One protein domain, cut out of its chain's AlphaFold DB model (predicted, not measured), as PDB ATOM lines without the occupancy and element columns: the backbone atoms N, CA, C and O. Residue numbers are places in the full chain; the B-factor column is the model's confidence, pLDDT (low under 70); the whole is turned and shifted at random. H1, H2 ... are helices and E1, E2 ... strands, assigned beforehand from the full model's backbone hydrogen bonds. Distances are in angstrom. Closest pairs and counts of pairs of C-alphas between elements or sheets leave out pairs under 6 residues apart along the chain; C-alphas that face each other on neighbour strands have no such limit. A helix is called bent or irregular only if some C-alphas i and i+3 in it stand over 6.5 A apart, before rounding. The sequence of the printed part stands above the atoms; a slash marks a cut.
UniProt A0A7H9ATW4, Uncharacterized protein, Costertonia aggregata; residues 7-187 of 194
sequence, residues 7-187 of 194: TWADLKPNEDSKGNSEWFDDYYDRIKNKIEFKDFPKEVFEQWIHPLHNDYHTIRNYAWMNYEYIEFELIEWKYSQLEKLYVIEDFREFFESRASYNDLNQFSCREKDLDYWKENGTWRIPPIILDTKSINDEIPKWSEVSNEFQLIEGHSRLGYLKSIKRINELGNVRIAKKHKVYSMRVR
ATOM      1  N   THR A   7     -32.446 -11.105  37.188       95.88
ATOM      2  CA  THR A   7     -32.230  -9.696  36.827       95.88
ATOM      3  C   THR A   7     -32.860  -9.314  35.489       95.88
ATOM      4  O   THR A   7     -33.276  -8.171  35.331       95.88
ATOM      5  N   TRP A   8     -33.020 -10.262  34.555       96.88
ATOM      6  CA  TRP A   8     -33.856 -10.052  33.371       96.88
ATOM      7  C   TRP A   8     -35.331  -9.948  33.759       96.88
ATOM      8  O   TRP A   8     -36.004  -9.005  33.364       96.88
ATOM      9  N   ALA A   9     -35.830 -10.857  34.600       95.88
ATOM     10  CA  ALA A   9     -37.213 -10.794  35.076       95.88
ATOM     11  C   ALA A   9     -37.526  -9.485  35.833       95.88
ATOM     12  O   ALA A   9     -38.635  -8.961  35.726       95.88
ATOM     13  N   ASP A  10     -36.547  -8.913  36.539       95.62
ATOM     14  CA  ASP A  10     -36.677  -7.626  37.232       95.62
ATOM     15  C   ASP A  10     -36.793  -6.418  36.276       95.62
ATOM     16  O   ASP A  10     -37.241  -5.343  36.700       95.62
ATOM     17  N   LEU A  11     -36.423  -6.586  35.001       95.94
ATOM     18  CA  LEU A  11     -36.578  -5.606  33.921       95.94
ATOM     19  C   LEU A  11     -37.935  -5.710  33.207       95.94
ATOM     20  O   LEU A  11     -38.184  -4.930  32.284       95.94
ATOM     21  N   LYS A  12     -38.822  -6.620  33.627       95.69
ATOM     22  CA  LYS A  12     -40.116  -6.847  32.977       95.69
ATOM     23  C   LYS A  12     -41.008  -5.588  32.988       95.69
ATOM     24  O   LYS A  12     -41.212  -4.984  34.054       95.69
ATOM     25  N   PRO A  13     -41.577  -5.189  31.833       96.31
ATOM     26  CA  PRO A  13     -42.680  -4.237  31.784       96.31
ATOM     27  C   PRO A  13     -43.924  -4.785  32.486       96.31
ATOM     28  O   PRO A  13     -44.269  -5.956  32.330       96.31
ATOM     29  N   ASN A  14     -44.616  -3.947  33.252       95.62
ATOM     30  CA  ASN A  14     -45.928  -4.316  33.770       95.62
ATOM     31  C   ASN A  14     -46.887  -4.543  32.602       95.62
ATOM     32  O   ASN A  14     -46.801  -3.864  31.580       95.62
ATOM     33  N   GLU A  15     -47.811  -5.479  32.770       94.69
ATOM     34  CA  GLU A  15     -48.835  -5.797  31.780       94.69
ATOM     35  C   GLU A  15     -50.210  -5.561  32.404       94.69
ATOM     36  O   GLU A  15     -50.436  -5.868  33.580       94.69
ATOM     37  N   ASP A  16     -51.134  -5.001  31.627       91.38
ATOM     38  CA  ASP A  16     -52.533  -4.930  32.031       91.38
ATOM     39  C   ASP A  16     -53.203  -6.320  31.985       91.38
ATOM     40  O   ASP A  16     -52.636  -7.318  31.537       91.38
ATOM     41  N   SER A  17     -54.467  -6.399  32.415       91.12
ATOM     42  CA  SER A  17     -55.253  -7.648  32.379       91.12
ATOM     43  C   SER A  17     -55.429  -8.272  30.983       91.12
ATOM     44  O   SER A  17     -55.871  -9.415  30.880       91.12
ATOM     45  N   LYS A  18     -55.123  -7.533  29.912       90.56
ATOM     46  CA  LYS A  18     -55.206  -7.976  28.516       90.56
ATOM     47  C   LYS A  18     -53.832  -8.348  27.948       90.56
ATOM     48  O   LYS A  18     -53.756  -8.723  26.782       90.56
ATOM     49  N   GLY A  19     -52.771  -8.257  28.753       86.69
ATOM     50  CA  GLY A  19     -51.400  -8.525  28.334       86.69
ATOM     51  C   GLY A  19     -50.744  -7.370  27.576       86.69
ATOM     52  O   GLY A  19     -49.706  -7.582  26.957       86.69
ATOM     53  N   ASN A  20     -51.321  -6.163  27.592       88.50
ATOM     54  CA  ASN A  20     -50.667  -5.002  26.998       88.50
ATOM     55  C   ASN A  20     -49.587  -4.488  27.947       88.50
ATOM     56  O   ASN A  20     -49.883  -4.187  29.106       88.50
ATOM     57  N   SER A  21     -48.363  -4.340  27.443       91.81
ATOM     58  CA  SER A  21     -47.277  -3.705  28.186       91.81
ATOM     59  C   SER A  21     -47.616  -2.254  28.531       91.81
ATOM     60  O   SER A  21     -48.213  -1.533  27.728       91.81
ATOM     61  N   GLU A  22     -47.191  -1.817  29.714       94.81
ATOM     62  CA  GLU A  22     -47.254  -0.417  30.137       94.81
ATOM     63  C   GLU A  22     -46.524   0.505  29.142       94.81
ATOM     64  O   GLU A  22     -45.640   0.068  28.396       94.81
ATOM     65  N   TRP A  23     -46.869   1.795  29.134       95.94
ATOM     66  CA  TRP A  23     -46.204   2.771  28.272       95.94
ATOM     67  C   TRP A  23     -44.729   2.931  28.644       95.94
ATOM     68  O   TRP A  23     -44.340   2.797  29.803       95.94
ATOM     69  N   PHE A  24     -43.896   3.240  27.649       97.31
ATOM     70  CA  PHE A  24     -42.450   3.310  27.851       97.31
ATOM     71  C   PHE A  24     -42.032   4.347  28.903       97.31
ATOM     72  O   PHE A  24     -41.138   4.069  29.696       97.31
ATOM     73  N   ASP A  25     -42.667   5.522  28.941       97.19
ATOM     74  CA  ASP A  25     -42.303   6.551  29.920       97.19
ATOM     75  C   ASP A  25     -42.621   6.099  31.361       97.19
ATOM     76  O   ASP A  25     -41.759   6.229  32.232       97.19
ATOM     77  N   ASP A  26     -43.772   5.450  31.589       96.31
ATOM     78  CA  ASP A  26     -44.137   4.864  32.892       96.31
ATOM     79  C   ASP A  26     -43.160   3.746  33.301       96.31
ATOM     80  O   ASP A  26     -42.667   3.698  34.434       96.31
ATOM     81  N   TYR A  27     -42.824   2.866  32.350       97.19
ATOM     82  CA  TYR A  27     -41.823   1.817  32.530       97.19
ATOM     83  C   TYR A  27     -40.463   2.400  32.929       97.19
ATOM     84  O   TYR A  27     -39.842   1.960  33.904       97.19
ATOM     85  N   TYR A  28     -39.990   3.395  32.179       96.94
ATOM     86  CA  TYR A  28     -38.673   3.981  32.372       96.94
ATOM     87  C   TYR A  28     -38.584   4.709  33.713       96.94
ATOM     88  O   TYR A  28     -37.599   4.535  34.430       96.94
ATOM     89  N   ASP A  29     -39.622   5.448  34.109       94.69
ATOM     90  CA  ASP A  29     -39.670   6.131  35.404       94.69
ATOM     91  C   ASP A  29     -39.606   5.164  36.591       94.69
ATOM     92  O   ASP A  29     -38.949   5.455  37.599       94.69
ATOM     93  N   ARG A  30     -40.211   3.982  36.455       94.25
ATOM     94  CA  ARG A  30     -40.153   2.914  37.459       94.25
ATOM     95  C   ARG A  30     -38.790   2.224  37.517       94.25
ATOM     96  O   ARG A  30     -38.292   1.952  38.609       94.25
ATOM     97  N   ILE A  31     -38.194   1.909  36.366       94.50
ATOM     98  CA  ILE A  31     -36.978   1.083  36.289       94.50
ATOM     99  C   ILE A  31     -35.693   1.895  36.483       94.50
ATOM    100  O   ILE A  31     -34.780   1.403  37.144       94.50
ATOM    101  N   LYS A  32     -35.613   3.140  35.992       89.56
ATOM    102  CA  LYS A  32     -34.378   3.956  36.023       89.56
ATOM    103  C   LYS A  32     -33.832   4.226  37.430       89.56
ATOM    104  O   LYS A  32     -32.658   4.538  37.588       89.56
ATOM    105  N   ASN A  33     -34.688   4.129  38.449       86.44
ATOM    106  CA  ASN A  33     -34.329   4.373  39.846       86.44
ATOM    107  C   ASN A  33     -33.776   3.128  40.561       86.44
ATOM    108  O   ASN A  33     -33.321   3.234  41.700       86.44
ATOM    109  N   LYS A  34     -33.809   1.951  39.922       91.50
ATOM    110  CA  LYS A  34     -33.166   0.743  40.448       91.50
ATOM    111  C   LYS A  34     -31.649   0.902  40.349       91.50
ATOM    112  O   LYS A  34     -31.127   1.187  39.270       91.50
ATOM    113  N   ILE A  35     -30.942   0.746  41.470       87.19
ATOM    114  CA  ILE A  35     -29.498   1.021  41.566       87.19
ATOM    115  C   ILE A  35     -28.686   0.172  40.577       87.19
ATOM    116  O   ILE A  35     -27.664   0.629  40.071       87.19
ATOM    117  N   GLU A  36     -29.175  -1.026  40.274       88.25
ATOM    118  CA  GLU A  36     -28.581  -2.012  39.379       88.25
ATOM    119  C   GLU A  36     -28.606  -1.565  37.910       88.25
ATOM    120  O   GLU A  36     -27.726  -1.947  37.143       88.25
ATOM    121  N   PHE A  37     -29.587  -0.741  37.519       91.31
ATOM    122  CA  PHE A  37     -29.845  -0.375  36.119       91.31
ATOM    123  C   PHE A  37     -29.764   1.131  35.849       91.31
ATOM    124  O   PHE A  37     -29.996   1.566  34.722       91.31
ATOM    125  N   LYS A  38     -29.434   1.942  36.861       88.44
ATOM    126  CA  LYS A  38     -29.417   3.414  36.769       88.44
ATOM    127  C   LYS A  38     -28.523   3.962  35.649       88.44
ATOM    128  O   LYS A  38     -28.789   5.039  35.127       88.44
ATOM    129  N   ASP A  39     -27.464   3.227  35.306       92.25
ATOM    130  CA  ASP A  39     -26.449   3.649  34.338       92.25
ATOM    131  C   ASP A  39     -26.770   3.150  32.915       92.25
ATOM    132  O   ASP A  39     -26.020   3.413  31.975       92.25
ATOM    133  N   PHE A  40     -27.884   2.430  32.723       96.62
ATOM    134  CA  PHE A  40     -28.305   1.998  31.395       96.62
ATOM    135  C   PHE A  40     -28.858   3.195  30.597       96.62
ATOM    136  O   PHE A  40     -29.711   3.938  31.098       96.62
ATOM    137  N   PRO A  41     -28.434   3.379  29.333       97.31
ATOM    138  CA  PRO A  41     -28.966   4.432  28.475       97.31
ATOM    139  C   PRO A  41     -30.482   4.303  28.276       97.31
ATOM    140  O   PRO A  41     -30.989   3.198  28.066       97.31
ATOM    141  N   LYS A  42     -31.211   5.430  28.259       97.56
ATOM    142  CA  LYS A  42     -32.668   5.447  28.012       97.56
ATOM    143  C   LYS A  42     -33.018   4.713  26.715       97.56
ATOM    144  O   LYS A  42     -33.955   3.922  26.686       97.56
ATOM    145  N   GLU A  43     -32.227   4.916  25.667       98.06
ATOM    146  CA  GLU A  43     -32.428   4.304  24.356       98.06
ATOM    147  C   GLU A  43     -32.280   2.779  24.377       98.06
ATOM    148  O   GLU A  43     -32.898   2.108  23.557       98.06
ATOM    149  N   VAL A  44     -31.480   2.206  25.284       98.12
ATOM    150  CA  VAL A  44     -31.365   0.744  25.440       98.12
ATOM    151  C   VAL A  44     -32.676   0.167  25.969       98.12
ATOM    152  O   VAL A  44     -33.158  -0.847  25.457       98.12
ATOM    153  N   PHE A  45     -33.297   0.841  26.939       97.94
ATOM    154  CA  PHE A  45     -34.623   0.457  27.404       97.94
ATOM    155  C   PHE A  45     -35.677   0.618  26.306       97.94
ATOM    156  O   PHE A  45     -36.455  -0.304  26.084       97.94
ATOM    157  N   GLU A  46     -35.673   1.756  25.607       97.75
ATOM    158  CA  GLU A  46     -36.697   2.107  24.615       97.75
ATOM    159  C   GLU A  46     -36.703   1.177  23.402       97.75
ATOM    160  O   GLU A  46     -37.768   0.810  22.912       97.75
ATOM    161  N   GLN A  47     -35.524   0.816  22.887       97.25
ATOM    162  CA  GLN A  47     -35.426   0.069  21.630       97.25
ATOM    163  C   GLN A  47     -35.374  -1.448  21.823       97.25
ATOM    164  O   GLN A  47     -35.701  -2.178  20.892       97.25
ATOM    165  N   TRP A  48     -34.957  -1.922  23.002       97.94
ATOM    166  CA  TRP A  48     -34.717  -3.343  23.240       97.94
ATOM    167  C   TRP A  48     -35.463  -3.873  24.456       97.94
ATOM    168  O   TRP A  48     -36.376  -4.677  24.291       97.94
ATOM    169  N   ILE A  49     -35.117  -3.428  25.666       97.25
ATOM    170  CA  ILE A  49     -35.601  -4.096  26.883       97.25
ATOM    171  C   ILE A  49     -37.124  -3.992  27.004       97.25
ATOM    172  O   ILE A  49     -37.776  -5.006  27.204       97.25
ATOM    173  N   HIS A  50     -37.709  -2.802  26.853       97.62
ATOM    174  CA  HIS A  50     -39.154  -2.604  26.990       97.62
ATOM    175  C   HIS A  50     -39.973  -3.291  25.881       97.62
ATOM    176  O   HIS A  50     -40.829  -4.113  26.215       97.62
ATOM    177  N   PRO A  51     -39.726  -3.036  24.580       96.12
ATOM    178  CA  PRO A  51     -40.552  -3.612  23.519       96.12
ATOM    179  C   PRO A  51     -40.285  -5.099  23.257       96.12
ATOM    180  O   PRO A  51     -41.169  -5.783  22.746       96.12
ATOM    181  N   LEU A  52     -39.086  -5.607  23.573       95.94
ATOM    182  CA  LEU A  52     -38.660  -6.974  23.243       95.94
ATOM    183  C   LEU A  52     -38.437  -7.846  24.488       95.94
ATOM    184  O   LEU A  52     -37.882  -8.934  24.375       95.94
ATOM    185  N   HIS A  53     -38.904  -7.426  25.672       96.56
ATOM    186  CA  HIS A  53     -38.724  -8.185  26.917       96.56
ATOM    187  C   HIS A  53     -39.176  -9.652  26.800       96.56
ATOM    188  O   HIS A  53     -38.505 -10.572  27.273       96.56
ATOM    189  N   ASN A  54     -40.342  -9.851  26.177       94.62
ATOM    190  CA  ASN A  54     -40.976 -11.156  26.009       94.62
ATOM    191  C   ASN A  54     -40.719 -11.777  24.624       94.62
ATOM    192  O   ASN A  54     -41.277 -12.829  24.315       94.62
ATOM    193  N   ASP A  55     -39.912 -11.127  23.779       94.94
ATOM    194  CA  ASP A  55     -39.565 -11.650  22.461       94.94
ATOM    195  C   ASP A  55     -38.748 -12.944  22.595       94.94
ATOM    196  O   ASP A  55     -37.811 -13.036  23.393       94.94
ATOM    197  N   TYR A  56     -39.099 -13.953  21.796       94.56
ATOM    198  CA  TYR A  56     -38.489 -15.279  21.885       94.56
ATOM    199  C   TYR A  56     -36.978 -15.240  21.625       94.56
ATOM    200  O   TYR A  56     -36.217 -15.858  22.374       94.56
ATOM    201  N   HIS A  57     -36.526 -14.500  20.608       93.81
ATOM    202  CA  HIS A  57     -35.102 -14.419  20.270       93.81
ATOM    203  C   HIS A  57     -34.330 -13.668  21.356       93.81
ATOM    204  O   HIS A  57     -33.223 -14.070  21.717       93.81
ATOM    205  N   THR A  58     -34.929 -12.624  21.925       95.50
ATOM    206  CA  THR A  58     -34.349 -11.879  23.043       95.50
ATOM    207  C   THR A  58     -34.199 -12.755  24.285       95.50
ATOM    208  O   THR A  58     -33.105 -12.839  24.848       95.50
ATOM    209  N   ILE A  59     -35.254 -13.478  24.675       96.69
ATOM    210  CA  ILE A  59     -35.209 -14.390  25.824       96.69
ATOM    211  C   ILE A  59     -34.163 -15.484  25.600       96.69
ATOM    212  O   ILE A  59     -33.308 -15.725  26.453       96.69
ATOM    213  N   ARG A  60     -34.210 -16.141  24.439       95.31
ATOM    214  CA  ARG A  60     -33.319 -17.253  24.103       95.31
ATOM    215  C   ARG A  60     -31.844 -16.858  24.158       95.31
ATOM    216  O   ARG A  60     -31.035 -17.640  24.656       95.31
ATOM    217  N   ASN A  61     -31.511 -15.675  23.644       94.94
ATOM    218  CA  ASN A  61     -30.125 -15.265  23.441       94.94
ATOM    219  C   ASN A  61     -29.544 -14.458  24.599       94.94
ATOM    220  O   ASN A  61     -28.335 -14.545  24.822       94.94
ATOM    221  N   TYR A  62     -30.362 -13.708  25.343       96.38
ATOM    222  CA  TYR A  62     -29.839 -12.689  26.258       96.38
ATOM    223  C   TYR A  62     -30.386 -12.752  27.690       96.38
ATOM    224  O   TYR A  62     -29.668 -12.387  28.619       96.38
ATOM    225  N   ALA A  63     -31.589 -13.295  27.914       96.88
ATOM    226  CA  ALA A  63     -32.221 -13.278  29.240       96.88
ATOM    227  C   ALA A  63     -31.519 -14.131  30.312       96.88
ATOM    228  O   ALA A  63     -31.819 -13.994  31.495       96.88
ATOM    229  N   TRP A  64     -30.602 -15.022  29.932       96.00
ATOM    230  CA  TRP A  64     -29.835 -15.851  30.868       96.00
ATOM    231  C   TRP A  64     -28.668 -15.094  31.534       96.00
ATOM    232  O   TRP A  64     -28.154 -15.561  32.551       96.00
ATOM    233  N   MET A  65     -28.264 -13.932  31.002       95.38
ATOM    234  CA  MET A  65     -27.189 -13.105  31.565       95.38
ATOM    235  C   MET A  65     -27.610 -12.413  32.868       95.38
ATOM    236  O   MET A  65     -28.783 -12.105  33.071       95.38
ATOM    237  N   ASN A  66     -26.644 -12.127  33.748       94.94
ATOM    238  CA  ASN A  66     -26.882 -11.303  34.934       94.94
ATOM    239  C   ASN A  66     -26.707  -9.808  34.607       94.94
ATOM    240  O   ASN A  66     -25.583  -9.325  34.459       94.94
ATOM    241  N   TYR A  67     -27.822  -9.079  34.542       95.25
ATOM    242  CA  TYR A  67     -27.878  -7.663  34.185       95.25
ATOM    243  C   TYR A  67     -27.328  -6.719  35.262       95.25
ATOM    244  O   TYR A  67     -26.982  -5.591  34.928       95.25
ATOM    245  N   GLU A  68     -27.121  -7.174  36.504       93.25
ATOM    246  CA  GLU A  68     -26.368  -6.405  37.514       93.25
ATOM    247  C   GLU A  68     -24.904  -6.193  37.104       93.25
ATOM    248  O   GLU A  68     -24.261  -5.230  37.523       93.25
ATOM    249  N   TYR A  69     -24.349  -7.083  36.277       93.56
ATOM    250  CA  TYR A  69     -22.966  -6.991  35.808       93.56
ATOM    251  C   TYR A  69     -22.851  -6.430  34.400       93.56
ATOM    252  O   TYR A  69     -21.739  -6.326  33.895       93.56
ATOM    253  N   ILE A  70     -23.956  -6.033  33.777       95.62
ATOM    254  CA  ILE A  70     -23.926  -5.454  32.442       95.62
ATOM    255  C   ILE A  70     -23.573  -3.972  32.513       95.62
ATOM    256  O   ILE A  70     -24.024  -3.242  33.393       95.62
ATOM    257  N   GLU A  71     -22.765  -3.530  31.561       96.19
ATOM    258  CA  GLU A  71     -22.506  -2.124  31.287       96.19
ATOM    259  C   GLU A  71     -22.747  -1.828  29.807       96.19
ATOM    260  O   GLU A  71     -22.548  -2.688  28.944       96.19
ATOM    261  N   PHE A  72     -23.166  -0.595  29.521       97.75
ATOM    262  CA  PHE A  72     -23.288  -0.084  28.163       97.75
ATOM    263  C   PHE A  72     -22.353   1.100  27.982       97.75
ATOM    264  O   PHE A  72     -22.412   2.076  28.725       97.75
ATOM    265  N   GLU A  73     -21.530   1.036  26.944       97.56
ATOM    266  CA  GLU A  73     -20.659   2.132  26.534       97.56
ATOM    267  C   GLU A  73     -21.071   2.612  25.141       97.56
ATOM    268  O   GLU A  73     -21.222   1.812  24.217       97.56
ATOM    269  N   LEU A  74     -21.246   3.922  24.963       98.31
ATOM    270  CA  LEU A  74     -21.462   4.497  23.638       98.31
ATOM    271  C   LEU A  74     -20.111   4.677  22.938       98.31
ATOM    272  O   LEU A  74     -19.352   5.586  23.269       98.31
ATOM    273  N   ILE A  75     -19.833   3.839  21.944       98.31
ATOM    274  CA  ILE A  75     -18.571   3.848  21.197       98.31
ATOM    275  C   ILE A  75     -18.796   4.180  19.723       98.31
ATOM    276  O   ILE A  75     -19.916   4.131  19.221       98.31
ATOM    277  N   GLU A  76     -17.723   4.514  19.005       98.31
ATOM    278  CA  GLU A  76     -17.778   4.836  17.577       98.31
ATOM    279  C   GLU A  76     -16.957   3.863  16.733       98.31
ATOM    280  O   GLU A  76     -15.744   3.735  16.918       98.31
ATOM    281  N   TRP A  77     -17.593   3.245  15.740       98.25
ATOM    282  CA  TRP A  77     -16.966   2.278  14.838       98.25
ATOM    283  C   TRP A  77     -16.981   2.733  13.384       98.25
ATOM    284  O   TRP A  77     -17.875   3.449  12.940       98.25
ATOM    285  N   LYS A  78     -15.989   2.283  12.614       97.88
ATOM    286  CA  LYS A  78     -15.997   2.421  11.152       97.88
ATOM    287  C   LYS A  78     -16.928   1.381  10.528       97.88
ATOM    288  O   LYS A  78     -17.121   0.303  11.088       97.88
ATOM    289  N   TYR A  79     -17.396   1.657   9.310       96.62
ATOM    290  CA  TYR A  79     -18.160   0.697   8.502       96.62
ATOM    291  C   TYR A  79     -17.508  -0.699   8.457       96.62
ATOM    292  O   TYR A  79     -18.182  -1.695   8.685       96.62
ATOM    293  N   SER A  80     -16.182  -0.769   8.284       95.94
ATOM    294  CA  SER A  80     -15.430  -2.033   8.193       95.94
ATOM    295  C   SER A  80     -15.451  -2.900   9.460       95.94
ATOM    296  O   SER A  80     -15.036  -4.058   9.434       95.94
ATOM    297  N   GLN A  81     -15.839  -2.329  10.600       96.25
ATOM    298  CA  GLN A  81     -16.055  -3.075  11.844       96.25
ATOM    299  C   GLN A  81     -17.510  -3.546  11.933       96.25
ATOM    300  O   GLN A  81     -17.769  -4.675  12.327       96.25
ATOM    301  N   LEU A  82     -18.448  -2.691  11.518       96.19
ATOM    302  CA  LEU A  82     -19.889  -2.938  11.590       96.19
ATOM    303  C   LEU A  82     -20.354  -3.984  10.573       96.19
ATOM    304  O   LEU A  82     -21.222  -4.786  10.888       96.19
ATOM    305  N   GLU A  83     -19.753  -4.024   9.382       92.12
ATOM    306  CA  GLU A  83     -20.095  -5.014   8.348       92.12
ATOM    307  C   GLU A  83     -19.798  -6.463   8.762       92.12
ATOM    308  O   GLU A  83     -20.293  -7.394   8.133       92.12
ATOM    309  N   LYS A  84     -18.989  -6.647   9.813       90.56
ATOM    310  CA  LYS A  84     -18.601  -7.951  10.365       90.56
ATOM    311  C   LYS A  84     -19.502  -8.411  11.509       90.56
ATOM    312  O   LYS A  84     -19.282  -9.499  12.034       90.56
ATOM    313  N   LEU A  85     -20.458  -7.582  11.935       92.25
ATOM    314  CA  LEU A  85     -21.386  -7.946  12.999       92.25
ATOM    315  C   LEU A  85     -22.222  -9.148  12.572       92.25
ATOM    316  O   LEU A  85     -22.791  -9.169  11.479       92.25
ATOM    317  N   TYR A  86     -22.316 -10.129  13.464       85.94
ATOM    318  CA  TYR A  86     -23.200 -11.261  13.253       85.94
ATOM    319  C   TYR A  86     -24.660 -10.836  13.438       85.94
ATOM    320  O   TYR A  86     -25.012 -10.199  14.435       85.94
ATOM    321  N   VAL A  87     -25.490 -11.205  12.464       84.75
ATOM    322  CA  VAL A  87     -26.952 -11.111  12.499       84.75
ATOM    323  C   VAL A  87     -27.479 -12.526  12.691       84.75
ATOM    324  O   VAL A  87     -27.137 -13.405  11.893       84.75
ATOM    325  N   ILE A  88     -28.284 -12.734  13.736       84.50
ATOM    326  CA  ILE A  88     -28.872 -14.047  14.035       84.50
ATOM    327  C   ILE A  88     -29.726 -14.538  12.859       84.50
ATOM    328  O   ILE A  88     -30.279 -13.725  12.109       84.50
ATOM    329  N   GLU A  89     -29.812 -15.859  12.683       81.69
ATOM    330  CA  GLU A  89     -30.328 -16.476  11.450       81.69
ATOM    331  C   GLU A  89     -31.745 -15.999  11.114       81.69
ATOM    332  O   GLU A  89     -32.008 -15.582   9.986       81.69
ATOM    333  N   ASP A  90     -32.621 -15.947  12.118       84.94
ATOM    334  CA  ASP A  90     -34.033 -15.588  11.946       84.94
ATOM    335  C   ASP A  90     -34.243 -14.136  11.471       84.94
ATOM    336  O   ASP A  90     -35.272 -13.812  10.878       84.94
ATOM    337  N   PHE A  91     -33.260 -13.249  11.666       86.88
ATOM    338  CA  PHE A  91     -33.309 -11.871  11.162       86.88
ATOM    339  C   PHE A  91     -32.509 -11.660   9.872       86.88
ATOM    340  O   PHE A  91     -32.476 -10.533   9.363       86.88
ATOM    341  N   ARG A  92     -31.882 -12.702   9.309       87.50
ATOM    342  CA  ARG A  92     -31.027 -12.571   8.122       87.50
ATOM    343  C   ARG A  92     -31.802 -12.097   6.900       87.50
ATOM    344  O   ARG A  92     -31.391 -11.109   6.299       87.50
ATOM    345  N   GLU A  93     -32.934 -12.716   6.568       90.06
ATOM    346  CA  GLU A  93     -33.737 -12.307   5.401       90.06
ATOM    347  C   GLU A  93     -34.201 -10.851   5.515       90.06
ATOM    348  O   GLU A  93     -34.140 -10.067   4.563       90.06
ATOM    349  N   PHE A  94     -34.618 -10.458   6.719       88.62
ATOM    350  CA  PHE A  94     -35.052  -9.097   6.992       88.62
ATOM    351  C   PHE A  94     -33.900  -8.095   6.844       88.62
ATOM    352  O   PHE A  94     -34.062  -7.049   6.208       88.62
ATOM    353  N   PHE A  95     -32.722  -8.421   7.379       93.06
ATOM    354  CA  PHE A  95     -31.501  -7.642   7.191       93.06
ATOM    355  C   PHE A  95     -31.111  -7.536   5.708       93.06
ATOM    356  O   PHE A  95     -30.851  -6.432   5.227       93.06
ATOM    357  N   GLU A  96     -31.104  -8.648   4.974       93.81
ATOM    358  CA  GLU A  96     -30.727  -8.710   3.559       93.81
ATOM    359  C   GLU A  96     -31.670  -7.890   2.683       93.81
ATOM    360  O   GLU A  96     -31.209  -7.117   1.839       93.81
ATOM    361  N   SER A  97     -32.977  -7.969   2.945       94.62
ATOM    362  CA  SER A  97     -33.975  -7.124   2.291       94.62
ATOM    363  C   SER A  97     -33.635  -5.644   2.468       94.62
ATOM    364  O   SER A  97     -33.534  -4.914   1.481       94.62
ATOM    365  N   ARG A  98     -33.359  -5.197   3.702       95.75
ATOM    366  CA  ARG A  98     -32.986  -3.797   3.964       95.75
ATOM    367  C   ARG A  98     -31.637  -3.419   3.369       95.75
ATOM    368  O   ARG A  98     -31.495  -2.285   2.939       95.75
ATOM    369  N   ALA A  99     -30.684  -4.349   3.317       95.31
ATOM    370  CA  ALA A  99     -29.369  -4.157   2.710       95.31
ATOM    371  C   ALA A  99     -29.404  -4.088   1.175       95.31
ATOM    372  O   ALA A  99     -28.446  -3.614   0.554       95.31
ATOM    373  N   SER A 100     -30.501  -4.532   0.561       94.94
ATOM    374  CA  SER A 100     -30.679  -4.586  -0.889       94.94
ATOM    375  C   SER A 100     -31.169  -3.280  -1.524       94.94
ATOM    376  O   SER A 100     -31.178  -3.185  -2.753       94.94
ATOM    377  N   TYR A 101     -31.448  -2.231  -0.745       94.81
ATOM    378  CA  TYR A 101     -31.946  -0.949  -1.256       94.81
ATOM    379  C   TYR A 101     -30.905  -0.110  -2.005       94.81
ATOM    380  O   TYR A 101     -29.754   0.028  -1.584       94.81
ATOM    381  N   ASN A 102     -31.321   0.460  -3.133       92.88
ATOM    382  CA  ASN A 102     -30.498   1.272  -4.032       92.88
ATOM    383  C   ASN A 102     -30.831   2.768  -3.951       92.88
ATOM    384  O   ASN A 102     -30.160   3.572  -4.589       92.88
ATOM    385  N   ASP A 103     -31.844   3.139  -3.167       92.56
ATOM    386  CA  ASP A 103     -32.259   4.519  -2.943       92.56
ATOM    387  C   ASP A 103     -32.724   4.713  -1.489       92.56
ATOM    388  O   ASP A 103     -33.329   3.816  -0.894       92.56
ATOM    389  N   LEU A 104     -32.447   5.883  -0.901       91.88
ATOM    390  CA  LEU A 104     -32.852   6.205   0.474       91.88
ATOM    391  C   LEU A 104     -34.372   6.213   0.654       91.88
ATOM    392  O   LEU A 104     -34.857   5.866   1.725       91.88
ATOM    393  N   ASN A 105     -35.140   6.556  -0.377       91.69
ATOM    394  CA  ASN A 105     -36.601   6.571  -0.324       91.69
ATOM    395  C   ASN A 105     -37.201   5.157  -0.226       91.69
ATOM    396  O   ASN A 105     -38.387   5.017   0.060       91.69
ATOM    397  N   GLN A 106     -36.400   4.101  -0.418       94.50
ATOM    398  CA  GLN A 106     -36.823   2.723  -0.154       94.50
ATOM    399  C   GLN A 106     -36.765   2.370   1.342       94.50
ATOM    400  O   GLN A 106     -37.300   1.336   1.747       94.50
ATOM    401  N   PHE A 107     -36.126   3.196   2.179       94.81
ATOM    402  CA  PHE A 107     -35.947   2.907   3.599       94.81
ATOM    403  C   PHE A 107     -37.296   2.880   4.310       94.81
ATOM    404  O   PHE A 107     -37.966   3.894   4.483       94.81
ATOM    405  N   SER A 108     -37.670   1.699   4.792       93.75
ATOM    406  CA  SER A 108     -38.916   1.465   5.519       93.75
ATOM    407  C   SER A 108     -38.731   1.827   6.998       93.75
ATOM    408  O   SER A 108     -38.679   0.957   7.868       93.75
ATOM    409  N   CYS A 109     -38.528   3.113   7.282       94.19
ATOM    410  CA  CYS A 109     -38.351   3.658   8.631       94.19
ATOM    411  C   CYS A 109     -39.217   4.908   8.839       94.19
ATOM    412  O   CYS A 109     -39.889   5.364   7.916       94.19
ATOM    413  N   ARG A 110     -39.251   5.441  10.065       95.94
ATOM    414  CA  ARG A 110     -39.991   6.678  10.351       95.94
ATOM    415  C   ARG A 110     -39.330   7.845   9.616       95.94
ATOM    416  O   ARG A 110     -38.110   7.867   9.488       95.94
ATOM    417  N   GLU A 111     -40.121   8.839   9.224       96.62
ATOM    418  CA  GLU A 111     -39.649  10.032   8.500       96.62
ATOM    419  C   GLU A 111     -38.448  10.695   9.191       96.62
ATOM    420  O   GLU A 111     -37.390  10.832   8.589       96.62
ATOM    421  N   LYS A 112     -38.536  10.921  10.508       96.94
ATOM    422  CA  LYS A 112     -37.425  11.461  11.311       96.94
ATOM    423  C   LYS A 112     -36.126  10.648  11.250       96.94
ATOM    424  O   LYS A 112     -35.048  11.197  11.448       96.94
ATOM    425  N   ASP A 113     -36.215   9.332  11.061       96.88
ATOM    426  CA  ASP A 113     -35.036   8.473  10.952       96.88
ATOM    427  C   ASP A 113     -34.475   8.534   9.524       96.88
ATOM    428  O   ASP A 113     -33.258   8.580   9.358       96.88
ATOM    429  N   LEU A 114     -35.342   8.600   8.507       96.75
ATOM    430  CA  LEU A 114     -34.958   8.803   7.108       96.75
ATOM    431  C   LEU A 114     -34.262  10.154   6.896       96.75
ATOM    432  O   LEU A 114     -33.211  10.201   6.259       96.75
ATOM    433  N   ASP A 115     -34.811  11.233   7.446       96.12
ATOM    434  CA  ASP A 115     -34.212  12.568   7.358       96.12
ATOM    435  C   ASP A 115     -32.839  12.588   8.027       96.12
ATOM    436  O   ASP A 115     -31.857  13.040   7.438       96.12
ATOM    437  N   TYR A 116     -32.724  11.956   9.197       97.25
ATOM    438  CA  TYR A 116     -31.440  11.829   9.871       97.25
ATOM    439  C   TYR A 116     -30.416  11.052   9.029       97.25
ATOM    440  O   TYR A 116     -29.250  11.446   8.979       97.25
ATOM    441  N   TRP A 117     -30.823   9.985   8.328       96.62
ATOM    442  CA  TRP A 117     -29.950   9.268   7.390       96.62
ATOM    443  C   TRP A 117     -29.500  10.146   6.219       96.62
ATOM    444  O   TRP A 117     -28.317  10.115   5.876       96.62
ATOM    445  N   LYS A 118     -30.411  10.929   5.625       94.38
ATOM    446  CA  LYS A 118     -30.106  11.860   4.522       94.38
ATOM    447  C   LYS A 118     -29.088  12.920   4.945       94.38
ATOM    448  O   LYS A 118     -28.158  13.208   4.196       94.38
ATOM    449  N   GLU A 119     -29.246  13.467   6.145       95.00
ATOM    450  CA  GLU A 119     -28.399  14.542   6.667       95.00
ATOM    451  C   GLU A 119     -27.050  14.039   7.196       95.00
ATOM    452  O   GLU A 119     -26.006  14.642   6.941       95.00
ATOM    453  N   ASN A 120     -27.056  12.928   7.938       96.56
ATOM    454  CA  ASN A 120     -25.908  12.502   8.741       96.56
ATOM    455  C   ASN A 120     -25.189  11.274   8.176       96.56
ATOM    456  O   ASN A 120     -24.089  10.958   8.631       96.56
ATOM    457  N   GLY A 121     -25.782  10.549   7.222       96.38
ATOM    458  CA  GLY A 121     -25.188   9.331   6.664       96.38
ATOM    459  C   GLY A 121     -25.025   8.199   7.684       96.38
ATOM    460  O   GLY A 121     -24.154   7.341   7.523       96.38
ATOM    461  N   THR A 122     -25.804   8.234   8.768       97.50
ATOM    462  CA  THR A 122     -25.827   7.243   9.852       97.50
ATOM    463  C   THR A 122     -27.208   7.222  10.516       97.50
ATOM    464  O   THR A 122     -28.032   8.095  10.267       97.50
ATOM    465  N   TRP A 123     -27.472   6.238  11.373       97.75
ATOM    466  CA  TRP A 123     -28.691   6.154  12.180       97.75
ATOM    467  C   TRP A 123     -28.780   7.247  13.256       97.75
ATOM    468  O   TRP A 123     -27.768   7.671  13.818       97.75
ATOM    469  N   ARG A 124     -30.017   7.626  13.603       97.75
ATOM    470  CA  ARG A 124     -30.327   8.546  14.711       97.75
ATOM    471  C   ARG A 124     -30.131   7.903  16.083       97.75
ATOM    472  O   ARG A 124     -29.501   8.492  16.952       97.75
ATOM    473  N   ILE A 125     -30.664   6.693  16.264       97.88
ATOM    474  CA  ILE A 125     -30.501   5.900  17.490       97.88
ATOM    475  C   ILE A 125     -29.397   4.860  17.246       97.88
ATOM    476  O   ILE A 125     -29.506   4.103  16.274       97.88
ATOM    477  N   PRO A 126     -28.345   4.807  18.081       98.31
ATOM    478  CA  PRO A 126     -27.309   3.778  18.004       98.31
ATOM    479  C   PRO A 126     -27.868   2.356  18.197       98.31
ATOM    480  O   PRO A 126     -28.602   2.138  19.163       98.31
ATOM    481  N   PRO A 127     -27.536   1.392  17.315       98.25
ATOM    482  CA  PRO A 127     -27.750  -0.036  17.541       98.25
ATOM    483  C   PRO A 127     -27.060  -0.531  18.812       98.25
ATOM    484  O   PRO A 127     -26.113   0.098  19.296       98.25
ATOM    485  N   ILE A 128     -27.490  -1.694  19.296       98.62
ATOM    486  CA  ILE A 128     -26.910  -2.353  20.469       98.62
ATOM    487  C   ILE A 128     -26.127  -3.578  20.005       98.62
ATOM    488  O   ILE A 128     -26.653  -4.420  19.276       98.62
ATOM    489  N   ILE A 129     -24.878  -3.687  20.444       97.81
ATOM    490  CA  ILE A 129     -24.006  -4.831  20.175       97.81
ATOM    491  C   ILE A 129     -23.535  -5.460  21.485       97.81
ATOM    492  O   ILE A 129     -23.357  -4.760  22.475       97.81
ATOM    493  N   LEU A 130     -23.300  -6.766  21.477       97.31
ATOM    494  CA  LEU A 130     -22.710  -7.525  22.576       97.31
ATOM    495  C   LEU A 130     -21.252  -7.838  22.265       97.31
ATOM    496  O   LEU A 130     -20.969  -8.461  21.246       97.31
ATOM    497  N   ASP A 131     -20.348  -7.452  23.159       95.94
ATOM    498  CA  ASP A 131     -18.974  -7.956  23.192       95.94
ATOM    499  C   ASP A 131     -18.976  -9.341  23.847       95.94
ATOM    500  O   ASP A 131     -19.046  -9.478  25.071       95.94
ATOM    501  N   THR A 132     -18.939 -10.394  23.040       94.25
ATOM    502  CA  THR A 132     -19.090 -11.766  23.545       94.25
ATOM    503  C   THR A 132     -17.878 -12.217  24.356       94.25
ATOM    504  O   THR A 132     -18.015 -13.063  25.235       94.25
ATOM    505  N   LYS A 133     -16.698 -11.621  24.121       93.25
ATOM    506  CA  LYS A 133     -15.475 -11.909  24.884       93.25
ATOM    507  C   LYS A 133     -15.561 -11.401  26.321       93.25
ATOM    508  O   LYS A 133     -14.782 -11.843  27.161       93.25
ATOM    509  N   SER A 134     -16.476 -10.473  26.604       94.44
ATOM    510  CA  SER A 134     -16.724  -9.998  27.967       94.44
ATOM    511  C   SER A 134     -17.506 -11.005  28.820       94.44
ATOM    512  O   SER A 134     -17.445 -10.933  30.044       94.44
ATOM    513  N   ILE A 135     -18.212 -11.958  28.199       92.62
ATOM    514  CA  ILE A 135     -19.027 -12.952  28.899       92.62
ATOM    515  C   ILE A 135     -18.113 -13.890  29.695       92.62
ATOM    516  O   ILE A 135     -17.283 -14.600  29.135       92.62
ATOM    517  N   ASN A 136     -18.283 -13.889  31.019       81.44
ATOM    518  CA  ASN A 136     -17.465 -14.689  31.937       81.44
ATOM    519  C   ASN A 136     -18.006 -16.116  32.156       81.44
ATOM    520  O   ASN A 136     -17.275 -16.968  32.660       81.44
ATOM    521  N   ASP A 137     -19.271 -16.355  31.808       79.44
ATOM    522  CA  ASP A 137     -19.962 -17.635  31.980       79.44
ATOM    523  C   ASP A 137     -19.966 -18.458  30.683       79.44
ATOM    524  O   ASP A 137     -19.726 -17.943  29.590       79.44
ATOM    525  N   GLU A 138     -20.270 -19.754  30.788       85.81
ATOM    526  CA  GLU A 138     -20.497 -20.584  29.602       85.81
ATOM    527  C   GLU A 138     -21.746 -20.086  28.860       85.81
ATOM    528  O   GLU A 138     -22.849 -20.083  29.410       85.81
ATOM    529  N   ILE A 139     -21.575 -19.682  27.596       92.44
ATOM    530  CA  ILE A 139     -22.696 -19.333  26.720       92.44
ATOM    531  C   ILE A 139     -23.551 -20.596  26.532       92.44
ATOM    532  O   ILE A 139     -23.037 -21.611  26.050       92.44
ATOM    533  N   PRO A 140     -24.851 -20.572  26.879       93.88
ATOM    534  CA  PRO A 140     -25.685 -21.754  26.761       93.88
ATOM    535  C   PRO A 140     -25.764 -22.269  25.324       93.88
ATOM    536  O   PRO A 140     -25.986 -21.498  24.394       93.88
ATOM    537  N   LYS A 141     -25.698 -23.593  25.143       92.81
ATOM    538  CA  LYS A 141     -25.685 -24.243  23.814       92.81
ATOM    539  C   LYS A 141     -26.912 -23.959  22.941       92.81
ATOM    540  O   LYS A 141     -26.862 -24.183  21.738       92.81
ATOM    541  N   TRP A 142     -28.030 -23.540  23.538       92.81
ATOM    542  CA  TRP A 142     -29.242 -23.169  22.800       92.81
ATOM    543  C   TRP A 142     -29.223 -21.722  22.298       92.81
ATOM    544  O   TRP A 142     -30.053 -21.381  21.455       92.81
ATOM    545  N   SER A 143     -28.338 -20.879  22.830       92.62
ATOM    546  CA  SER A 143     -28.165 -19.493  22.409       92.62
ATOM    547  C   SER A 143     -27.469 -19.439  21.049       92.62
ATOM    548  O   SER A 143     -26.567 -20.224  20.775       92.62
ATOM    549  N   GLU A 144     -27.875 -18.497  20.206       91.88
ATOM    550  CA  GLU A 144     -27.196 -18.161  18.948       91.88
ATOM    551  C   GLU A 144     -26.065 -17.144  19.157       91.88
ATOM    552  O   GLU A 144     -25.427 -16.726  18.191       91.88
ATOM    553  N   VAL A 145     -25.808 -16.744  20.412       91.69
ATOM    554  CA  VAL A 145     -24.688 -15.861  20.754       91.69
ATOM    555  C   VAL A 145     -23.374 -16.473  20.286       91.69
ATOM    556  O   VAL A 145     -22.933 -17.508  20.783       91.69
ATOM    557  N   SER A 146     -22.749 -15.812  19.317       83.81
ATOM    558  CA  SER A 146     -21.530 -16.274  18.660       83.81
ATOM    559  C   SER A 146     -20.671 -15.100  18.184       83.81
ATOM    560  O   SER A 146     -21.071 -13.938  18.275       83.81
ATOM    561  N   ASN A 147     -19.486 -15.410  17.640       83.75
ATOM    562  CA  ASN A 147     -18.495 -14.443  17.142       83.75
ATOM    563  C   ASN A 147     -17.970 -13.500  18.227       83.75
ATOM    564  O   ASN A 147     -18.311 -13.662  19.384       83.75
ATOM    565  N   GLU A 148     -17.083 -12.565  17.878       90.31
ATOM    566  CA  GLU A 148     -16.509 -11.595  18.827       90.31
ATOM    567  C   GLU A 148     -17.500 -10.484  19.206       90.31
ATOM    568  O   GLU A 148     -17.525 -10.033  20.349       90.31
ATOM    569  N   PHE A 149     -18.337 -10.073  18.251       94.19
ATOM    570  CA  PHE A 149     -19.381  -9.083  18.466       94.19
ATOM    571  C   PHE A 149     -20.681  -9.515  17.798       94.19
ATOM    572  O   PHE A 149     -20.695  -9.848  16.608       94.19
ATOM    573  N   GLN A 150     -21.772  -9.450  18.553       94.25
ATOM    574  CA  GLN A 150     -23.104  -9.813  18.083       94.25
ATOM    575  C   GLN A 150     -24.029  -8.602  18.064       94.25
ATOM    576  O   GLN A 150     -24.046  -7.823  19.012       94.25
ATOM    577  N   LEU A 151     -24.828  -8.451  17.006       95.75
ATOM    578  CA  LEU A 151     -25.900  -7.465  16.991       95.75
ATOM    579  C   LEU A 151     -27.055  -7.948  17.883       95.75
ATOM    580  O   LEU A 151     -27.619  -9.015  17.653       95.75
ATOM    581  N   ILE A 152     -27.403  -7.159  18.899       96.12
ATOM    582  CA  ILE A 152     -28.561  -7.418  19.766       96.12
ATOM    583  C   ILE A 152     -29.816  -6.833  19.127       96.12
ATOM    584  O   ILE A 152     -30.817  -7.518  18.939       96.12
ATOM    585  N   GLU A 153     -29.747  -5.553  18.778       96.19
ATOM    586  CA  GLU A 153     -30.851  -4.806  18.195       96.19
ATOM    587  C   GLU A 153     -30.284  -3.799  17.183       96.19
ATOM    588  O   GLU A 153     -29.153  -3.323  17.307       96.19
ATOM    589  N   GLY A 154     -31.065  -3.512  16.140       96.00
ATOM    590  CA  GLY A 154     -30.702  -2.584  15.076       96.00
ATOM    591  C   GLY A 154     -30.560  -3.261  13.718       96.00
ATOM    592  O   GLY A 154     -29.954  -2.681  12.821       96.00
ATOM    593  N   HIS A 155     -31.129  -4.458  13.537       95.56
ATOM    594  CA  HIS A 155     -31.047  -5.261  12.310       95.56
ATOM    595  C   HIS A 155     -31.371  -4.456  11.039       95.56
ATOM    596  O   HIS A 155     -30.574  -4.431  10.101       95.56
ATOM    597  N   SER A 156     -32.481  -3.703  11.023       95.31
ATOM    598  CA  SER A 156     -32.796  -2.825   9.883       95.31
ATOM    599  C   SER A 156     -31.773  -1.712   9.693       95.31
ATOM    600  O   SER A 156     -31.414  -1.420   8.561       95.31
ATOM    601  N   ARG A 157     -31.289  -1.095  10.780       97.12
ATOM    602  CA  ARG A 157     -30.302  -0.003  10.724       97.12
ATOM    603  C   ARG A 157     -28.964  -0.484  10.172       97.12
ATOM    604  O   ARG A 157     -28.350   0.239   9.393       97.12
ATOM    605  N   LEU A 158     -28.540  -1.698  10.520       97.06
ATOM    606  CA  LEU A 158     -27.347  -2.305   9.936       97.06
ATOM    607  C   LEU A 158     -27.556  -2.623   8.447       97.06
ATOM    608  O   LEU A 158     -26.668  -2.360   7.637       97.06
ATOM    609  N   GLY A 159     -28.742  -3.112   8.067       97.12
ATOM    610  CA  GLY A 159     -29.105  -3.309   6.659       97.12
ATOM    611  C   GLY A 159     -29.052  -1.996   5.872       97.12
ATOM    612  O   GLY A 159     -28.351  -1.893   4.869       97.12
ATOM    613  N   TYR A 160     -29.685  -0.947   6.393       97.06
ATOM    614  CA  TYR A 160     -29.645   0.405   5.832       97.06
ATOM    615  C   TYR A 160     -28.227   0.955   5.695       97.06
ATOM    616  O   TYR A 160     -27.908   1.560   4.673       97.06
ATOM    617  N   LEU A 161     -27.347   0.700   6.668       97.31
ATOM    618  CA  LEU A 161     -25.944   1.098   6.574       97.31
ATOM    619  C   LEU A 161     -25.247   0.446   5.369       97.31
ATOM    620  O   LEU A 161     -24.515   1.122   4.643       97.31
ATOM    621  N   LYS A 162     -25.498  -0.846   5.128       95.88
ATOM    622  CA  LYS A 162     -24.961  -1.572   3.967       95.88
ATOM    623  C   LYS A 162     -25.499  -1.005   2.650       95.88
ATOM    624  O   LYS A 162     -24.723  -0.797   1.717       95.88
ATOM    625  N   SER A 163     -26.786  -0.661   2.590       95.56
ATOM    626  CA  SER A 163     -27.354   0.039   1.432       95.56
ATOM    627  C   SER A 163     -26.722   1.408   1.216       95.56
ATOM    628  O   SER A 163     -26.284   1.694   0.108       95.56
ATOM    629  N   ILE A 164     -26.585   2.236   2.257       94.56
ATOM    630  CA  ILE A 164     -25.954   3.558   2.138       94.56
ATOM    631  C   ILE A 164     -24.512   3.463   1.668       94.56
ATOM    632  O   ILE A 164     -24.112   4.281   0.845       94.56
ATOM    633  N   LYS A 165     -23.733   2.479   2.132       94.69
ATOM    634  CA  LYS A 165     -22.356   2.298   1.652       94.69
ATOM    635  C   LYS A 165     -22.317   2.142   0.133       94.69
ATOM    636  O   LYS A 165     -21.530   2.825  -0.519       94.69
ATOM    637  N   ARG A 166     -23.200   1.304  -0.412       91.75
ATOM    638  CA  ARG A 166     -23.335   1.074  -1.854       91.75
ATOM    639  C   ARG A 166     -23.887   2.296  -2.593       91.75
ATOM    640  O   ARG A 166     -23.351   2.681  -3.621       91.75
ATOM    641  N   ILE A 167     -24.924   2.947  -2.066       92.44
ATOM    642  CA  ILE A 167     -25.510   4.161  -2.667       92.44
ATOM    643  C   ILE A 167     -24.479   5.303  -2.708       92.44
ATOM    644  O   ILE A 167     -24.402   6.043  -3.689       92.44
ATOM    645  N   ASN A 168     -23.647   5.426  -1.672       90.75
ATOM    646  CA  ASN A 168     -22.547   6.386  -1.609       90.75
ATOM    647  C   ASN A 168     -21.480   6.106  -2.677       90.75
ATOM    648  O   ASN A 168     -20.934   7.043  -3.247       90.75
ATOM    649  N   GLU A 169     -21.167   4.839  -2.962       87.81
ATOM    650  CA  GLU A 169     -20.244   4.466  -4.050       87.81
ATOM    651  C   GLU A 169     -20.769   4.868  -5.434       87.81
ATOM    652  O   GLU A 169     -19.975   5.134  -6.331       87.81
ATOM    653  N   LEU A 170     -22.092   4.994  -5.584       84.25
ATOM    654  CA  LEU A 170     -22.748   5.519  -6.785       84.25
ATOM    655  C   LEU A 170     -22.827   7.060  -6.816       84.25
ATOM    656  O   LEU A 170     -23.323   7.619  -7.788       84.25
ATOM    657  N   GLY A 171     -22.344   7.751  -5.774       78.56
ATOM    658  CA  GLY A 171     -22.276   9.218  -5.701       78.56
ATOM    659  C   GLY A 171     -23.551   9.923  -5.225       78.56
ATOM    660  O   GLY A 171     -23.590  11.149  -5.216       78.56
ATOM    661  N   ASN A 172     -24.578   9.180  -4.800       72.19
ATOM    662  CA  ASN A 172     -25.910   9.744  -4.538       72.19
ATOM    663  C   ASN A 172     -26.141  10.191  -3.084       72.19
ATOM    664  O   ASN A 172     -27.100  10.905  -2.806       72.19
ATOM    665  N   VAL A 173     -25.302   9.755  -2.139       83.88
ATOM    666  CA  VAL A 173     -25.459  10.007  -0.694       83.88
ATOM    667  C   VAL A 173     -24.086  10.029  -0.032       83.88
ATOM    668  O   VAL A 173     -23.179   9.341  -0.487       83.88
ATOM    669  N   ARG A 174     -23.934  10.772   1.070       90.62
ATOM    670  CA  ARG A 174     -22.736  10.728   1.916       90.62
ATOM    671  C   ARG A 174     -22.932   9.772   3.092       90.62
ATOM    672  O   ARG A 174     -23.849   9.951   3.882       90.62
ATOM    673  N   ILE A 175     -22.023   8.815   3.262       95.38
ATOM    674  CA  ILE A 175     -21.928   7.988   4.478       95.38
ATOM    675  C   ILE A 175     -21.080   8.679   5.563       95.38
ATOM    676  O   ILE A 175     -20.077   9.341   5.265       95.38
ATOM    677  N   ALA A 176     -21.451   8.519   6.836       97.06
ATOM    678  CA  ALA A 176     -20.614   8.961   7.952       97.06
ATOM    679  C   ALA A 176     -19.283   8.182   8.001       97.06
ATOM    680  O   ALA A 176     -19.206   7.014   7.630       97.06
ATOM    681  N   LYS A 177     -18.206   8.811   8.495       96.62
ATOM    682  CA  LYS A 177     -16.899   8.128   8.655       96.62
ATOM    683  C   LYS A 177     -16.895   7.116   9.805       96.62
ATOM    684  O   LYS A 177     -16.110   6.168   9.793       96.62
ATOM    685  N   LYS A 178     -17.711   7.382  10.822       98.06
ATOM    686  CA  LYS A 178     -17.886   6.571  12.020       98.06
ATOM    687  C   LYS A 178     -19.356   6.567  12.409       98.06
ATOM    688  O   LYS A 178     -20.067   7.529  12.121       98.06
ATOM    689  N   HIS A 179     -19.770   5.515  13.097       98.44
ATOM    690  CA  HIS A 179     -21.138   5.310  13.535       98.44
ATOM    691  C   HIS A 179     -21.146   4.925  15.008       98.44
ATOM    692  O   HIS A 179     -20.353   4.088  15.445       98.44
ATOM    693  N   LYS A 180     -22.040   5.555  15.763       98.69
ATOM    694  CA  LYS A 180     -22.205   5.292  17.190       98.69
ATOM    695  C   LYS A 180     -22.908   3.955  17.411       98.69
ATOM    696  O   LYS A 180     -23.898   3.696  16.740       98.69
ATOM    697  N   VAL A 181     -22.463   3.154  18.367       98.50
ATOM    698  CA  VAL A 181     -23.135   1.922  18.812       98.50
ATOM    699  C   VAL A 181     -23.075   1.834  20.332       98.50
ATOM    700  O   VAL A 181     -22.096   2.275  20.933       98.50
ATOM    701  N   TYR A 182     -24.106   1.269  20.953       98.69
ATOM    702  CA  TYR A 182     -24.036   0.868  22.355       98.69
ATOM    703  C   TYR A 182     -23.346  -0.492  22.442       98.69
ATOM    704  O   TYR A 182     -23.879  -1.491  21.966       98.69
ATOM    705  N   SER A 183     -22.161  -0.525  23.041       97.94
ATOM    706  CA  SER A 183     -21.433  -1.747  23.363       97.94
ATOM    707  C   SER A 183     -21.858  -2.255  24.730       97.94
ATOM    708  O   SER A 183     -21.500  -1.667  25.749       97.94
ATOM    709  N   MET A 184     -22.599  -3.356  24.738       97.94
ATOM    710  CA  MET A 184     -22.934  -4.135  25.920       97.94
ATOM    711  C   MET A 184     -21.752  -5.029  26.299       97.94
ATOM    712  O   MET A 184     -21.242  -5.777  25.459       97.94
ATOM    713  N   ARG A 185     -21.334  -4.970  27.564       96.50
ATOM    714  CA  ARG A 185     -20.279  -5.820  28.131       96.50
ATOM    715  C   ARG A 185     -20.704  -6.394  29.475       96.50
ATOM    716  O   ARG A 185     -21.447  -5.750  30.211       96.50
ATOM    717  N   VAL A 186     -20.197  -7.575  29.816       94.75
ATOM    718  CA  VAL A 186     -20.259  -8.115  31.181       94.75
ATOM    719  C   VAL A 186     -19.005  -7.678  31.936       94.75
ATOM    720  O   VAL A 186     -17.878  -7.989  31.543       94.75
ATOM    721  N   ARG A 187     -19.183  -6.965  33.050       90.25
ATOM    722  CA  ARG A 187     -18.097  -6.572  33.948       90.25
ATOM    723  C   ARG A 187     -17.393  -7.816  34.476       90.25
ATOM    724  O   ARG A 187     -18.034  -8.783  34.892       90.25
TER     725      ARG A 187
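This is residues 7 to 187 of the 194 residues of an uncharacterized protein of Costertonia aggregata (UniProt A0A7H9ATW4). A strongly twisted sheet of four strands has helix H2 crossing one of its faces, with H1 packed on H2 farther out. Toward the other end of the longest axis, H5 and H7 lie side by side beyond the sheet, with H6 near H7. The printed part has 181 residues with seven named helices and four named strands, in the order H1 H2 H3 E1 H4 H5 H6 E2 E3 H7 E4. The sheet's order is E1 E4 E2 E3, mixed, and the class is mixed, helices and strands. The whole is compact, with a radius of gyration of the C-alphas of 16.9 A and spans of 48 by 36 by 27 A.

E1 is residues 70 to 77, 20.4 A long, and bends by 56 degrees at residue 74. E4 is residues 179 to 186, 22.2 A, ending with C-alpha 186 at (-20.259, -8.115, 31.181). E2 is residues 128 to 131 and E3 residues 149 to 153. The longest helix, H7, is residues 155 to 169, 21.9 A, beginning with C-alpha 155 at (-31.047, -5.261, 12.310). H1 is residues 24 to 31, with C-alpha 24 at (-42.450, 3.310, 27.851). H2 is residues 42 to 52, 14.6 A, H3 residues 56 to 62, and H4 residues 79 to 82. H5 is residues 89 to 99, 15.1 A, and H6 residues 111 to 120, 14.0 A. H2 and H5 are irregular: C-alphas 47 and 50 are 7.1 A apart, and C-alphas 90 and 93 are 7.3 A apart.

E1 and E4 are antiparallel, with N 73 and O 183 at 3.0 A. E4 and E2 are parallel, with N 129 and O 182 at 2.9 A. E2 and E3 form a hairpin, with N 130 and O 150 at 2.8 A. H2 is on one face of the sheet, making two layers, a helix over a sheet; the closest C-alphas of H2 and E3 are those of Trp 48 and Glu 153, 6.5 A. H1 and H2 touch, about perpendicular at 77 degrees, closest at the C-alphas of Phe 24 and Glu 46, 6.7 A. H3 and H4 only graze the sheet. H5 and H7 touch, closest at the C-alphas of Ala 99 and Gly 159, 4.0 A, and run the same way at a shallow tilt of 33 degrees, only just short of steep. H6 and H7 are near each other. Every O i to N i+4 pair is within hydrogen-bond range in H1, H3, H6 and H7; H2 and H5 each have 5 of 7, and H4 is too short for such a pair.

The C-alphas farthest apart are those of Ser 17 and Gly 171, 53.1 A. The printed part has no cut. The links from H5 to H6 and from E2 to E3 are long. Mean pLDDT of the printed part is 93.9, and no printed residue is under 70.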